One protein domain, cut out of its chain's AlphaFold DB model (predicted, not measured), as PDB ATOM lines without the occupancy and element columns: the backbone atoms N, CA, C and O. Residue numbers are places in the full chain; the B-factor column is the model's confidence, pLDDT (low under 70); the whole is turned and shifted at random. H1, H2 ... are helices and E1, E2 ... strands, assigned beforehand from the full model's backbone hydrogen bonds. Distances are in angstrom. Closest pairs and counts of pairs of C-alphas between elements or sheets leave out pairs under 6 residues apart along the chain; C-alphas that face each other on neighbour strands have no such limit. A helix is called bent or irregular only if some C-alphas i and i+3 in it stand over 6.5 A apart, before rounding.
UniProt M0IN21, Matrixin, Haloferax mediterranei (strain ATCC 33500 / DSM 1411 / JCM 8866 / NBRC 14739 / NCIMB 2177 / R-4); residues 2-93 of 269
ATOM      1  N   ASN A   2     143.883  76.630 167.193       92.06
ATOM      2  CA  ASN A   2     142.638  75.969 167.638       92.06
ATOM      3  C   ASN A   2     142.137  76.467 169.000       92.06
ATOM      4  O   ASN A   2     140.943  76.646 169.179       92.06
ATOM      5  N   GLU A   3     143.049  76.702 169.943       94.19
ATOM      6  CA  GLU A   3     142.720  77.290 171.245       94.19
ATOM      7  C   GLU A   3     142.038  78.655 171.096       94.19
ATOM      8  O   GLU A   3     140.894  78.807 171.510       94.19
ATOM      9  N   ALA A   4     142.678  79.574 170.372       96.12
ATOM     10  CA  ALA A   4     142.155  80.914 170.138       96.12
ATOM     11  C   ALA A   4     140.800  80.947 169.415       96.12
ATOM     12  O   ALA A   4     139.919  81.741 169.749       96.12
ATOM     13  N   THR A   5     140.598  80.082 168.417       96.38
ATOM     14  CA  THR A   5     139.306  80.002 167.722       96.38
ATOM     15  C   THR A   5     138.226  79.423 168.626       96.38
ATOM     16  O   THR A   5     137.129  79.973 168.686       96.38
ATOM     17  N   THR A   6     138.551  78.382 169.399       97.06
ATOM     18  CA  THR A   6     137.638  77.804 170.391       97.06
ATOM     19  C   THR A   6     137.282  78.801 171.493       97.06
ATOM     20  O   THR A   6     136.137  78.806 171.941       97.06
ATOM     21  N   PHE A   7     138.209  79.664 171.925       97.31
ATOM     22  CA  PHE A   7     137.909  80.731 172.878       97.31
ATOM     23  C   PHE A   7     136.787  81.635 172.359       97.31
ATOM     24  O   PHE A   7     135.798  81.856 173.064       97.31
ATOM     25  N   TRP A   8     136.902  82.117 171.120       97.88
ATOM     26  CA  TRP A   8     135.890  82.996 170.547       97.88
ATOM     27  C   TRP A   8     134.569  82.274 170.289       97.88
ATOM     28  O   TRP A   8     133.541  82.779 170.721       97.88
ATOM     29  N   GLU A   9     134.575  81.076 169.701       97.62
ATOM     30  CA  GLU A   9     133.364  80.255 169.497       97.62
ATOM     31  C   GLU A   9     132.636  79.937 170.814       97.62
ATOM     32  O   GLU A   9     131.413  79.877 170.871       97.62
ATOM     33  N   ALA A  10     133.371  79.746 171.913       97.31
ATOM     34  CA  ALA A  10     132.770  79.462 173.213       97.31
ATOM     35  C   ALA A  10     132.161  80.701 173.896       97.31
ATOM     36  O   ALA A  10     131.374  80.552 174.836       97.31
ATOM     37  N   ASN A  11     132.534  81.915 173.471       96.62
ATOM     38  CA  ASN A  11     132.161  83.168 174.135       96.62
ATOM     39  C   ASN A  11     131.490  84.206 173.209       96.62
ATOM     40  O   ASN A  11     131.163  85.314 173.645       96.62
ATOM     41  N   ASP A  12     131.254  83.857 171.952       95.06
ATOM     42  CA  ASP A  12     130.783  84.727 170.876       95.06
ATOM     43  C   ASP A  12     129.481  85.479 171.204       95.06
ATOM     44  O   ASP A  12     129.423  86.709 171.158       95.06
ATOM     45  N   ALA A  13     128.452  84.785 171.677       93.56
ATOM     46  CA  ALA A  13     127.169  85.365 172.037       93.56
ATOM     47  C   ALA A  13     127.297  86.370 173.190       93.56
ATOM     48  O   ALA A  13     126.482  87.288 173.303       93.56
ATOM     49  N   ARG A  14     128.312  86.206 174.050       95.12
ATOM     50  CA  ARG A  14     128.571  87.096 175.183       95.12
ATOM     51  C   ARG A  14     129.292  88.368 174.752       95.12
ATOM     52  O   ARG A  14     128.877  89.440 175.183       95.12
ATOM     53  N   TYR A  15     130.366  88.247 173.974       95.44
ATOM     54  CA  TYR A  15     131.242  89.380 173.657       95.44
ATOM     55  C   TYR A  15     130.893  90.061 172.331       95.44
ATOM     56  O   TYR A  15     131.015  91.275 172.216       95.44
ATOM     57  N   LEU A  16     130.382  89.307 171.359       93.44
ATOM     58  CA  LEU A  16     130.069  89.794 170.011       93.44
ATOM     59  C   LEU A  16     128.566  90.029 169.814       93.44
ATOM     60  O   LEU A  16     128.150  90.807 168.957       93.44
ATOM     61  N   GLY A  17     127.725  89.347 170.600       91.94
ATOM     62  CA  GLY A  17     126.267  89.380 170.439       91.94
ATOM     63  C   GLY A  17     125.759  88.591 169.226       91.94
ATOM     64  O   GLY A  17     124.584  88.703 168.866       91.94
ATOM     65  N   SER A  18     126.624  87.787 168.607       89.31
ATOM     66  CA  SER A  18     126.329  86.880 167.497       89.31
ATOM     67  C   SER A  18     127.186  85.628 167.602       89.31
ATOM     68  O   SER A  18     128.309  85.714 168.086       89.31
ATOM     69  N   GLU A  19     126.673  84.506 167.106       94.38
ATOM     70  CA  GLU A  19     127.434  83.258 167.029       94.38
ATOM     71  C   GLU A  19     128.383  83.273 165.820       94.38
ATOM     72  O   GLU A  19     128.011  83.763 164.745       94.38
ATOM     73  N   ILE A  20     129.588  82.736 165.991       95.00
ATOM     74  CA  ILE A  20     130.600  82.568 164.943       95.00
ATOM     75  C   ILE A  20     131.130  81.129 164.935       95.00
ATOM     76  O   ILE A  20     130.988  80.399 165.909       95.00
ATOM     77  N   ASP A  21     131.744  80.726 163.826       96.25
ATOM     78  CA  ASP A  21     132.355  79.402 163.658       96.25
ATOM     79  C   ASP A  21     133.608  79.557 162.788       96.25
ATOM     80  O   ASP A  21     133.544  80.178 161.719       96.25
ATOM     81  N   TYR A  22     134.747  79.044 163.249       96.19
ATOM     82  CA  TYR A  22     136.003  79.054 162.513       96.19
ATOM     83  C   TYR A  22     136.302  77.674 161.926       96.19
ATOM     84  O   TYR A  22     136.341  76.655 162.610       96.19
ATOM     85  N   GLU A  23     136.662  77.650 160.644       96.12
ATOM     86  CA  GLU A  23     137.292  76.486 160.021       96.12
ATOM     87  C   GLU A  23     138.806  76.721 159.925       96.12
ATOM     88  O   GLU A  23     139.281  77.512 159.106       96.12
ATOM     89  N   VAL A  24     139.579  76.042 160.777       95.44
ATOM     90  CA  VAL A  24     141.046  76.128 160.765       95.44
ATOM     91  C   VAL A  24     141.622  75.084 159.809       95.44
ATOM     92  O   VAL A  24     141.671  73.894 160.122       95.44
ATOM     93  N   ASP A  25     142.116  75.541 158.661       95.44
ATOM     94  CA  ASP A  25     142.811  74.716 157.669       95.44
ATOM     95  C   ASP A  25     144.137  75.374 157.253       95.44
ATOM     96  O   ASP A  25     144.167  76.434 156.624       95.44
ATOM     97  N   ALA A  26     145.252  74.725 157.603       92.50
ATOM     98  CA  ALA A  26     146.600  75.202 157.299       92.50
ATOM     99  C   ALA A  26     146.934  75.172 155.793       92.50
ATOM    100  O   ALA A  26     147.827  75.897 155.355       92.50
ATOM    101  N   ASP A  27     146.218  74.363 155.006       93.81
ATOM    102  CA  ASP A  27     146.421  74.182 153.566       93.81
ATOM    103  C   ASP A  27     145.300  74.834 152.726       93.81
ATOM    104  O   ASP A  27     145.203  74.612 151.506       93.81
ATOM    105  N   ALA A  28     144.462  75.668 153.357       94.81
ATOM    106  CA  ALA A  28     143.357  76.358 152.709       94.81
ATOM    107  C   ALA A  28     143.846  77.185 151.513       94.81
ATOM    108  O   ALA A  28     144.704  78.062 151.617       94.81
ATOM    109  N   ARG A  29     143.256  76.943 150.337       94.00
ATOM    110  CA  ARG A  29     143.647  77.654 149.106       94.00
ATOM    111  C   ARG A  29     143.054  79.057 148.996       94.00
ATOM    112  O   ARG A  29     143.653  79.897 148.337       94.00
ATOM    113  N   ASN A  30     141.881  79.273 149.590       94.12
ATOM    114  CA  ASN A  30     141.133  80.533 149.550       94.12
ATOM    115  C   ASN A  30     140.582  80.866 150.953       94.12
ATOM    116  O   ASN A  30     139.367  80.810 151.139       94.12
ATOM    117  N   PRO A  31     141.446  81.133 151.945       96.50
ATOM    118  CA  PRO A  31     140.993  81.479 153.288       96.50
ATOM    119  C   PRO A  31     140.341  82.870 153.318       96.50
ATOM    120  O   PRO A  31     140.697  83.749 152.531       96.50
ATOM    121  N   ASP A  32     139.418  83.089 154.256       95.56
ATOM    122  CA  ASP A  32     138.882  84.426 154.545       95.56
ATOM    123  C   ASP A  32     139.895  85.284 155.321       95.56
ATOM    124  O   ASP A  32     140.049  86.478 155.049       95.56
ATOM    125  N   LEU A  33     140.618  84.645 156.245       96.12
ATOM    126  CA  LEU A  33     141.642  85.229 157.102       96.12
ATOM    127  C   LEU A  33     142.891  84.340 157.094       96.12
ATOM    128  O   LEU A  33     142.809  83.127 157.267       96.12
ATOM    129  N   VAL A  34     144.056  84.955 156.928       96.94
ATOM    130  CA  VAL A  34     145.365  84.316 157.071       96.94
ATOM    131  C   VAL A  34     145.996  84.801 158.368       96.94
ATOM    132  O   VAL A  34     146.258  85.990 158.513       96.94
ATOM    133  N   VAL A  35     146.300  83.880 159.279       96.75
ATOM    134  CA  VAL A  35     147.164  84.163 160.432       96.75
ATOM    135  C   VAL A  35     148.607  83.885 160.017       96.75
ATOM    136  O   VAL A  35     148.958  82.755 159.670       96.75
ATOM    137  N   ARG A  36     149.442  84.923 159.984       96.06
ATOM    138  CA  ARG A  36     150.834  84.859 159.530       96.06
ATOM    139  C   ARG A  36     151.788  85.096 160.692       96.06
ATOM    140  O   ARG A  36     151.826  86.187 161.244       96.06
ATOM    141  N   PHE A  37     152.630  84.107 160.959       96.25
ATOM    142  CA  PHE A  37     153.747  84.239 161.889       96.25
ATOM    143  C   PHE A  37     154.947  84.912 161.210       96.25
ATOM    144  O   PHE A  37     155.334  84.513 160.106       96.25
ATOM    145  N   SER A  38     155.530  85.926 161.846       93.56
ATOM    146  CA  SER A  38     156.735  86.618 161.368       93.56
ATOM    147  C   SER A  38     157.574  87.169 162.521       93.56
ATOM    148  O   SER A  38     157.050  87.428 163.594       93.56
ATOM    149  N   ASP A  39     158.875  87.369 162.305       90.88
ATOM    150  CA  ASP A  39     159.763  87.923 163.344       90.88
ATOM    151  C   ASP A  39     159.511  89.425 163.586       90.88
ATOM    152  O   ASP A  39     159.639  89.914 164.711       90.88
ATOM    153  N   ASP A  40     159.092  90.130 162.528       88.81
ATOM    154  CA  ASP A  40     158.714  91.541 162.539       88.81
ATOM    155  C   ASP A  40     157.230  91.702 162.192       88.81
ATOM    156  O   ASP A  40     156.712  91.057 161.268       88.81
ATOM    157  N   ILE A  41     156.553  92.598 162.910       92.38
ATOM    158  CA  ILE A  41     155.185  93.019 162.607       92.38
ATOM    159  C   ILE A  41     155.254  94.200 161.625       92.38
ATOM    160  O   ILE A  41     156.038  95.129 161.842       92.38
ATOM    161  N   PRO A  42     154.497  94.177 160.509       86.62
ATOM    162  CA  PRO A  42     154.405  95.338 159.626       86.62
ATOM    163  C   PRO A  42     153.854  96.555 160.380       86.62
ATOM    164  O   PRO A  42     153.336  96.431 161.482       86.62
ATOM    165  N   GLU A  43     153.949  97.743 159.778       83.50
ATOM    166  CA  GLU A  43     153.407  98.963 160.387       83.50
ATOM    167  C   GLU A  43     151.957  98.743 160.846       83.50
ATOM    168  O   GLU A  43     151.087  98.405 160.041       83.50
ATOM    169  N   CYS A  44     151.739  98.883 162.154       86.19
ATOM    170  CA  CYS A  44     150.464  98.618 162.800       86.19
ATOM    171  C   CYS A  44     149.979  99.880 163.511       86.19
ATOM    172  O   CYS A  44     150.144 100.045 164.719       86.19
ATOM    173  N   SER A  45     149.423 100.820 162.744       80.94
ATOM    174  CA  SER A  45     148.880 102.085 163.270       80.94
ATOM    175  C   SER A  45     149.879 102.893 164.120       80.94
ATOM    176  O   SER A  45     149.511 103.520 165.113       80.94
ATOM    177  N   GLY A  46     151.155 102.886 163.736       75.81
ATOM    178  CA  GLY A  46     152.245 103.593 164.403       75.81
ATOM    179  C   GLY A  46     152.833 102.887 165.626       75.81
ATOM    180  O   GLY A  46     153.722 103.459 166.257       75.81
ATOM    181  N   GLN A  47     152.380 101.674 165.956       79.50
ATOM    182  CA  GLN A  47     152.923 100.895 167.067       79.50
ATOM    183  C   GLN A  47     154.245 100.236 166.666       79.50
ATOM    184  O   GLN A  47     154.296  99.439 165.730       79.50
ATOM    185  N   VAL A  48     155.321 100.595 167.368       75.81
ATOM    186  CA  VAL A  48     156.688 100.122 167.081       75.81
ATOM    187  C   VAL A  48     157.032  98.797 167.764       75.81
ATOM    188  O   VAL A  48     157.868  98.063 167.249       75.81
ATOM    189  N   ASP A  49     156.343  98.468 168.859       83.62
ATOM    190  CA  ASP A  49     156.594  97.273 169.679       83.62
ATOM    191  C   ASP A  49     155.431  96.268 169.617       83.62
ATOM    192  O   ASP A  49     155.238  95.457 170.519       83.62
ATOM    193  N   ALA A  50     154.629  96.333 168.551       91.12
ATOM    194  CA  ALA A  50     153.492  95.445 168.365       91.12
ATOM    195  C   ALA A  50     153.946  93.973 168.316       91.12
ATOM    196  O   ALA A  50     154.885  93.613 167.599       91.12
ATOM    197  N   VAL A  51     153.264  93.121 169.081       94.00
ATOM    198  CA  VAL A  51     153.466  91.659 169.083       94.00
ATOM    199  C   VAL A  51     152.447  90.933 168.203       94.00
ATOM    200  O   VAL A  51     152.652  89.778 167.838       94.00
ATOM    201  N   GLY A  52     151.400  91.636 167.786       95.31
ATOM    202  CA  GLY A  52     150.437  91.210 166.787       95.31
ATOM    203  C   GLY A  52     149.894  92.413 166.017       95.31
ATOM    204  O   GLY A  52     150.140  93.566 166.378       95.31
ATOM    205  N   CYS A  53     149.258  92.147 164.879       95.94
ATOM    206  CA  CYS A  53     148.518  93.162 164.143       95.94
ATOM    207  C   CYS A  53     147.443  92.545 163.259       95.94
ATOM    208  O   CYS A  53     147.748  91.824 162.301       95.94
ATOM    209  N   ALA A  54     146.195  92.909 163.510       95.44
ATOM    210  CA  ALA A  54     145.052  92.507 162.717       95.44
ATOM    211  C   ALA A  54     144.246  93.701 162.195       95.44
ATOM    212  O   ALA A  54     144.249  94.798 162.758       95.44
ATOM    213  N   PRO A  55     143.513  93.500 161.088       93.88
ATOM    214  CA  PRO A  55     142.551  94.479 160.624       93.88
ATOM    215  C   PRO A  55     141.408  94.622 161.634       93.88
ATOM    216  O   PRO A  55     140.741  93.649 161.971       93.88
ATOM    217  N   TYR A  56     141.131  95.860 162.040       94.38
ATOM    218  CA  TYR A  56     139.963  96.206 162.846       94.38
ATOM    219  C   TYR A  56     138.716  96.379 161.957       94.38
ATOM    220  O   TYR A  56     138.585  97.376 161.231       94.38
ATOM    221  N   ILE A  57     137.813  95.392 161.978       92.25
ATOM    222  CA  ILE A  57     136.665  95.299 161.059       92.25
ATOM    223  C   ILE A  57     135.379  95.736 161.767       92.25
ATOM    224  O   ILE A  57     134.824  95.018 162.584       92.25
ATOM    225  N   THR A  58     134.851  96.898 161.395       92.75
ATOM    226  CA  THR A  58     133.569  97.435 161.897       92.75
ATOM    227  C   THR A  58     132.534  97.645 160.791       92.75
ATOM    228  O   THR A  58     131.366  97.916 161.066       92.75
ATOM    229  N   ASP A  59     132.947  97.517 159.527       92.00
ATOM    230  CA  ASP A  59     132.117  97.717 158.345       92.00
ATOM    231  C   ASP A  59     132.470  96.690 157.258       92.00
ATOM    232  O   ASP A  59     133.640  96.458 156.950       92.00
ATOM    233  N   GLU A  60     131.449  96.107 156.624       89.50
ATOM    234  CA  GLU A  60     131.604  95.087 155.576       89.50
ATOM    235  C   GLU A  60     132.476  95.542 154.394       89.50
ATOM    236  O   GLU A  60     133.114  94.725 153.733       89.50
ATOM    237  N   ARG A  61     132.547  96.853 154.135       94.06
ATOM    238  CA  ARG A  61     133.350  97.434 153.052       94.06
ATOM    239  C   ARG A  61     134.852  97.373 153.326       94.06
ATOM    240  O   ARG A  61     135.625  97.621 152.405       94.06
ATOM    241  N   GLN A  62     135.260  97.091 154.564       92.19
ATOM    242  CA  GLN A  62     136.664  96.893 154.937       92.19
ATOM    243  C   GLN A  62     137.169  95.486 154.591       92.19
ATOM    244  O   GLN A  62     138.373  95.256 154.628       92.19
ATOM    245  N   ILE A  63     136.270  94.550 154.271       93.00
ATOM    246  CA  ILE A  63     136.622  93.148 154.047       93.00
ATOM    247  C   ILE A  63     137.172  92.971 152.624       93.00
ATOM    248  O   ILE A  63     136.416  92.973 151.650       93.00
ATOM    249  N   ASP A  64     138.481  92.751 152.525       92.44
ATOM    250  CA  ASP A  64     139.207  92.406 151.298       92.44
ATOM    251  C   ASP A  64     139.935  91.061 151.472       92.44
ATOM    252  O   ASP A  64     141.030  90.976 152.024       92.44
ATOM    253  N   ARG A  65     139.274  89.973 151.061       94.19
ATOM    254  CA  ARG A  65     139.740  88.602 151.321       94.19
ATOM    255  C   ARG A  65     140.890  88.192 150.378       94.19
ATOM    256  O   ARG A  65     140.763  88.394 149.169       94.19
ATOM    257  N   PRO A  66     141.931  87.491 150.871       95.19
ATOM    258  CA  PRO A  66     142.145  87.127 152.271       95.19
ATOM    259  C   PRO A  66     142.631  88.321 153.101       95.19
ATOM    260  O   PRO A  66     143.618  88.971 152.755       95.19
ATOM    261  N   MET A  67     141.992  88.533 154.250       94.94
ATOM    262  CA  MET A  67     142.526  89.423 155.279       94.94
ATOM    263  C   MET A  67     143.764  88.765 155.906       94.94
ATOM    264  O   MET A  67     143.889  87.541 155.885       94.94
ATOM    265  N   THR A  68     144.695  89.540 156.468       95.88
ATOM    266  CA  THR A  68     145.874  88.979 157.153       95.88
ATOM    267  C   THR A  68     145.993  89.541 158.563       95.88
ATOM    268  O   THR A  68     146.034  90.755 158.723       95.88
ATOM    269  N   ALA A  69     146.080  88.655 159.553       96.56
ATOM    270  CA  ALA A  69     146.524  88.964 160.905       96.56
ATOM    271  C   ALA A  69     147.981  88.507 161.057       96.56
ATOM    272  O   ALA A  69     148.331  87.389 160.673       96.56
ATOM    273  N   HIS A  70     148.838  89.375 161.571       97.06
ATOM    274  CA  HIS A  70     150.251  89.113 161.802       97.06
ATOM    275  C   HIS A  70     150.483  88.802 163.273       97.06
ATOM    276  O   HIS A  70     149.972  89.514 164.127       97.06
ATOM    277  N   ILE A  71     151.268  87.768 163.557       97.38
ATOM    278  CA  ILE A  71     151.610  87.333 164.913       97.38
ATOM    279  C   ILE A  71     153.122  87.242 164.998       97.38
ATOM    280  O   ILE A  71     153.763  86.616 164.146       97.38
ATOM    281  N   ARG A  72     153.702  87.872 166.011       95.81
ATOM    282  CA  ARG A  72     155.142  87.860 166.189       95.81
ATOM    283  C   ARG A  72     155.579  86.518 166.768       95.81
ATOM    284  O   ARG A  72     154.928  85.961 167.645       95.81
ATOM    285  N   THR A  73     156.669  85.973 166.246       94.94
ATOM    286  CA  THR A  73     157.288  84.730 166.732       94.94
ATOM    287  C   THR A  73     158.154  84.976 167.974       94.94
ATOM    288  O   THR A  73     158.499  86.109 168.302       94.94
ATOM    289  N   GLY A  74     158.552  83.896 168.657       94.81
ATOM    290  CA  GLY A  74     159.497  83.956 169.782       94.81
ATOM    291  C   GLY A  74     158.857  84.049 171.170       94.81
ATOM    292  O   GLY A  74     159.578  84.239 172.150       94.81
ATOM    293  N   PHE A  75     157.537  83.877 171.249       96.12
ATOM    294  CA  PHE A  75     156.778  83.791 172.494       96.12
ATOM    295  C   PHE A  75     156.445  82.345 172.867       96.12
ATOM    296  O   PHE A  75     156.520  81.449 172.023       96.12
ATOM    297  N   SER A  76     156.105  82.130 174.136       95.94
ATOM    298  CA  SER A  76     155.571  80.865 174.635       95.94
ATOM    299  C   SER A  76     154.271  80.492 173.913       95.94
ATOM    300  O   SER A  76     153.633  81.335 173.272       95.94
ATOM    301  N   ASP A  77     153.872  79.222 174.002       94.94
ATOM    302  CA  ASP A  77     152.634  78.749 173.374       94.94
ATOM    303  C   ASP A  77     151.408  79.498 173.926       94.94
ATOM    304  O   ASP A  77     150.590  79.974 173.138       94.94
ATOM    305  N   ASP A  78     151.343  79.690 175.248       94.62
ATOM    306  CA  ASP A  78     150.255  80.401 175.932       94.62
ATOM    307  C   ASP A  78     150.177  81.870 175.483       94.62
ATOM    308  O   ASP A  78     149.126  82.336 175.044       94.62
ATOM    309  N   SER A  79     151.304  82.594 175.485       96.31
ATOM    310  CA  SER A  79     151.326  83.984 175.009       96.31
ATOM    311  C   SER A  79     151.029  84.088 173.514       96.31
ATOM    312  O   SER A  79     150.378  85.029 173.075       96.31
ATOM    313  N   THR A  80     151.455  83.112 172.710       96.56
ATOM    314  CA  THR A  80     151.109  83.067 171.285       96.56
ATOM    315  C   THR A  80     149.607  82.858 171.084       96.56
ATOM    316  O   THR A  80     149.024  83.472 170.190       96.56
ATOM    317  N   ALA A  81     148.968  82.002 171.885       96.62
ATOM    318  CA  ALA A  81     147.523  81.802 171.843       96.62
ATOM    319  C   ALA A  81     146.776  83.090 172.211       96.62
ATOM    320  O   ALA A  81     145.917  83.507 171.436       96.62
ATOM    321  N   GLU A  82     147.173  83.760 173.294       96.94
ATOM    322  CA  GLU A  82     146.570  85.017 173.756       96.94
ATOM    323  C   GLU A  82     146.710  86.152 172.730       96.94
ATOM    324  O   GLU A  82     145.736  86.841 172.430       96.94
ATOM    325  N   ILE A  83     147.882  86.299 172.092       97.19
ATOM    326  CA  ILE A  83     148.060  87.269 170.998       97.19
ATOM    327  C   ILE A  83     147.101  86.942 169.845       97.19
ATOM    328  O   ILE A  83     146.443  87.833 169.317       97.19
ATOM    329  N   ILE A  84     146.975  85.670 169.445       97.75
ATOM    330  CA  ILE A  84     146.031  85.288 168.380       97.75
ATOM    331  C   ILE A  84     144.587  85.587 168.804       97.75
ATOM    332  O   ILE A  84     143.818  86.081 167.985       97.75
ATOM    333  N   GLU A  85     144.206  85.307 170.049       98.19
ATOM    334  CA  GLU A  85     142.882  85.635 170.586       98.19
ATOM    335  C   GLU A  85     142.599  87.136 170.490       98.19
ATOM    336  O   GLU A  85     141.565  87.518 169.936       98.19
ATOM    337  N   HIS A  86     143.539  87.974 170.925       97.81
ATOM    338  CA  HIS A  86     143.454  89.429 170.825       97.81
ATOM    339  C   HIS A  86     143.269  89.892 169.373       97.81
ATOM    340  O   HIS A  86     142.309  90.595 169.040       97.81
ATOM    341  N   GLU A  87     144.148  89.442 168.475       97.56
ATOM    342  CA  GLU A  87     144.114  89.834 167.067       97.56
ATOM    343  C   GLU A  87     142.826  89.377 166.368       97.56
ATOM    344  O   GLU A  87     142.253  90.109 165.556       97.56
ATOM    345  N   LEU A  88     142.309  88.191 166.705       97.69
ATOM    346  CA  LEU A  88     141.008  87.738 166.215       97.69
ATOM    347  C   LEU A  88     139.871  88.639 166.716       97.69
ATOM    348  O   LEU A  88     138.973  88.945 165.930       97.69
ATOM    349  N   GLY A  89     139.932  89.144 167.951       97.44
ATOM    350  CA  GLY A  89     138.974  90.119 168.479       97.44
ATOM    351  C   GLY A  89     138.846  91.368 167.597       97.44
ATOM    352  O   GLY A  89     137.732  91.791 167.276       97.44
ATOM    353  N   HIS A  90     139.963  91.901 167.093       96.88
ATOM    354  CA  HIS A  90     139.943  93.007 166.129       96.88
ATOM    355  C   HIS A  90     139.254  92.647 164.811       96.88
ATOM    356  O   HIS A  90     138.458  93.439 164.293       96.88
ATOM    357  N   THR A  91     139.495  91.439 164.289       96.00
ATOM    358  CA  THR A  91     138.805  90.967 163.076       96.00
ATOM    359  C   THR A  91     137.299  90.786 163.283       96.00
ATOM    360  O   THR A  91     136.534  90.845 162.321       96.00
ATOM    361  N   LEU A  92     136.866  90.622 164.535       95.69
ATOM    362  CA  LEU A  92     135.470  90.510 164.954       95.69
ATOM    363  C   LEU A  92     134.849  91.862 165.353       95.69
ATOM    364  O   LEU A  92     133.676  91.918 165.718       95.69
ATOM    365  N   GLY A  93     135.610  92.954 165.244       95.56
ATOM    366  CA  GLY A  93     135.130  94.319 165.456       95.56
ATOM    367  C   GLY A  93     135.250  94.846 166.879       95.56
ATOM    368  O   GLY A  93     134.665  95.890 167.178       95.56
TER     369      GLY A  93
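What this domain is: This is residues 2 to 93 of the 269 residues of the protein "Matrixin" of Haloferax mediterranei (strain ATCC 33500 / DSM 1411 / JCM 8866 / NBRC 14739 / NCIMB 2177 / R-4) (UniProt M0IN21). A ribbon of two parallel strands, E1 and E2, has the helix H2 packed over it, mainly over E2, and the start of a second helix, H1, packs on H2 away from the strands. Long loops make up much of the rest, and one of them ties residues 52 to 53 to E2 by a short antiparallel pairing. The printed part has 92 residues, with two named helices and two named strands in the order H1, E1, E2, H2; the class is mixed, helices and strands, with under half of the residues in named elements. The whole is compact, with a radius of gyration of the C-alphas of 13.1 A, and rounded, spanning 33 by 31 by 28 A.

How they stand to each other: H1, residues 2 to 15, touches H2, residues 77 to 91, with its residues 3 to 8 alone; the closest C-alphas are those of Ala 4 and Glu 85, 4.8 A apart. The two run the same way at a steep tilt of 44 degrees. E1, residues 33 to 38, and E2, residues 67 to 72, are parallel neighbours at 27 degrees, with N 34 and O 67 at 2.8 A and N 69 and O 34 at 2.9 A, within hydrogen-bond range. The closest C-alphas of E2 and H2 are those of Ala 69 and Glu 87, 6.7 A apart. E1 and H2 are near each other, with 6 pairs of C-alphas within 10 A, while H1 and E2 are apart. Each O i to N i+4 pair in H2 is within hydrogen-bond range, as are 8 of 10 in H1.

Where its parts are: H1 begins at C-alpha 2, (142.638, 75.969, 167.638), and is 18.6 A long; it is irregular, with C-alphas 10 and 13 at 8.2 A. E1 is 15.7 A long and E2 16.8 A. H2 is 21.1 A long and ends at C-alpha 91, (138.805, 90.967, 163.076).

The domain as a whole: The C-alphas farthest apart are those of Arg 61 and Ser 76, at 35.1 A. The links H1 to E1 and E1 to E2 are long, with 17 and 28 residues, and E2 to H2 is tight, with 4. The printed part has no cut, and no printed residue has a pLDDT under 70.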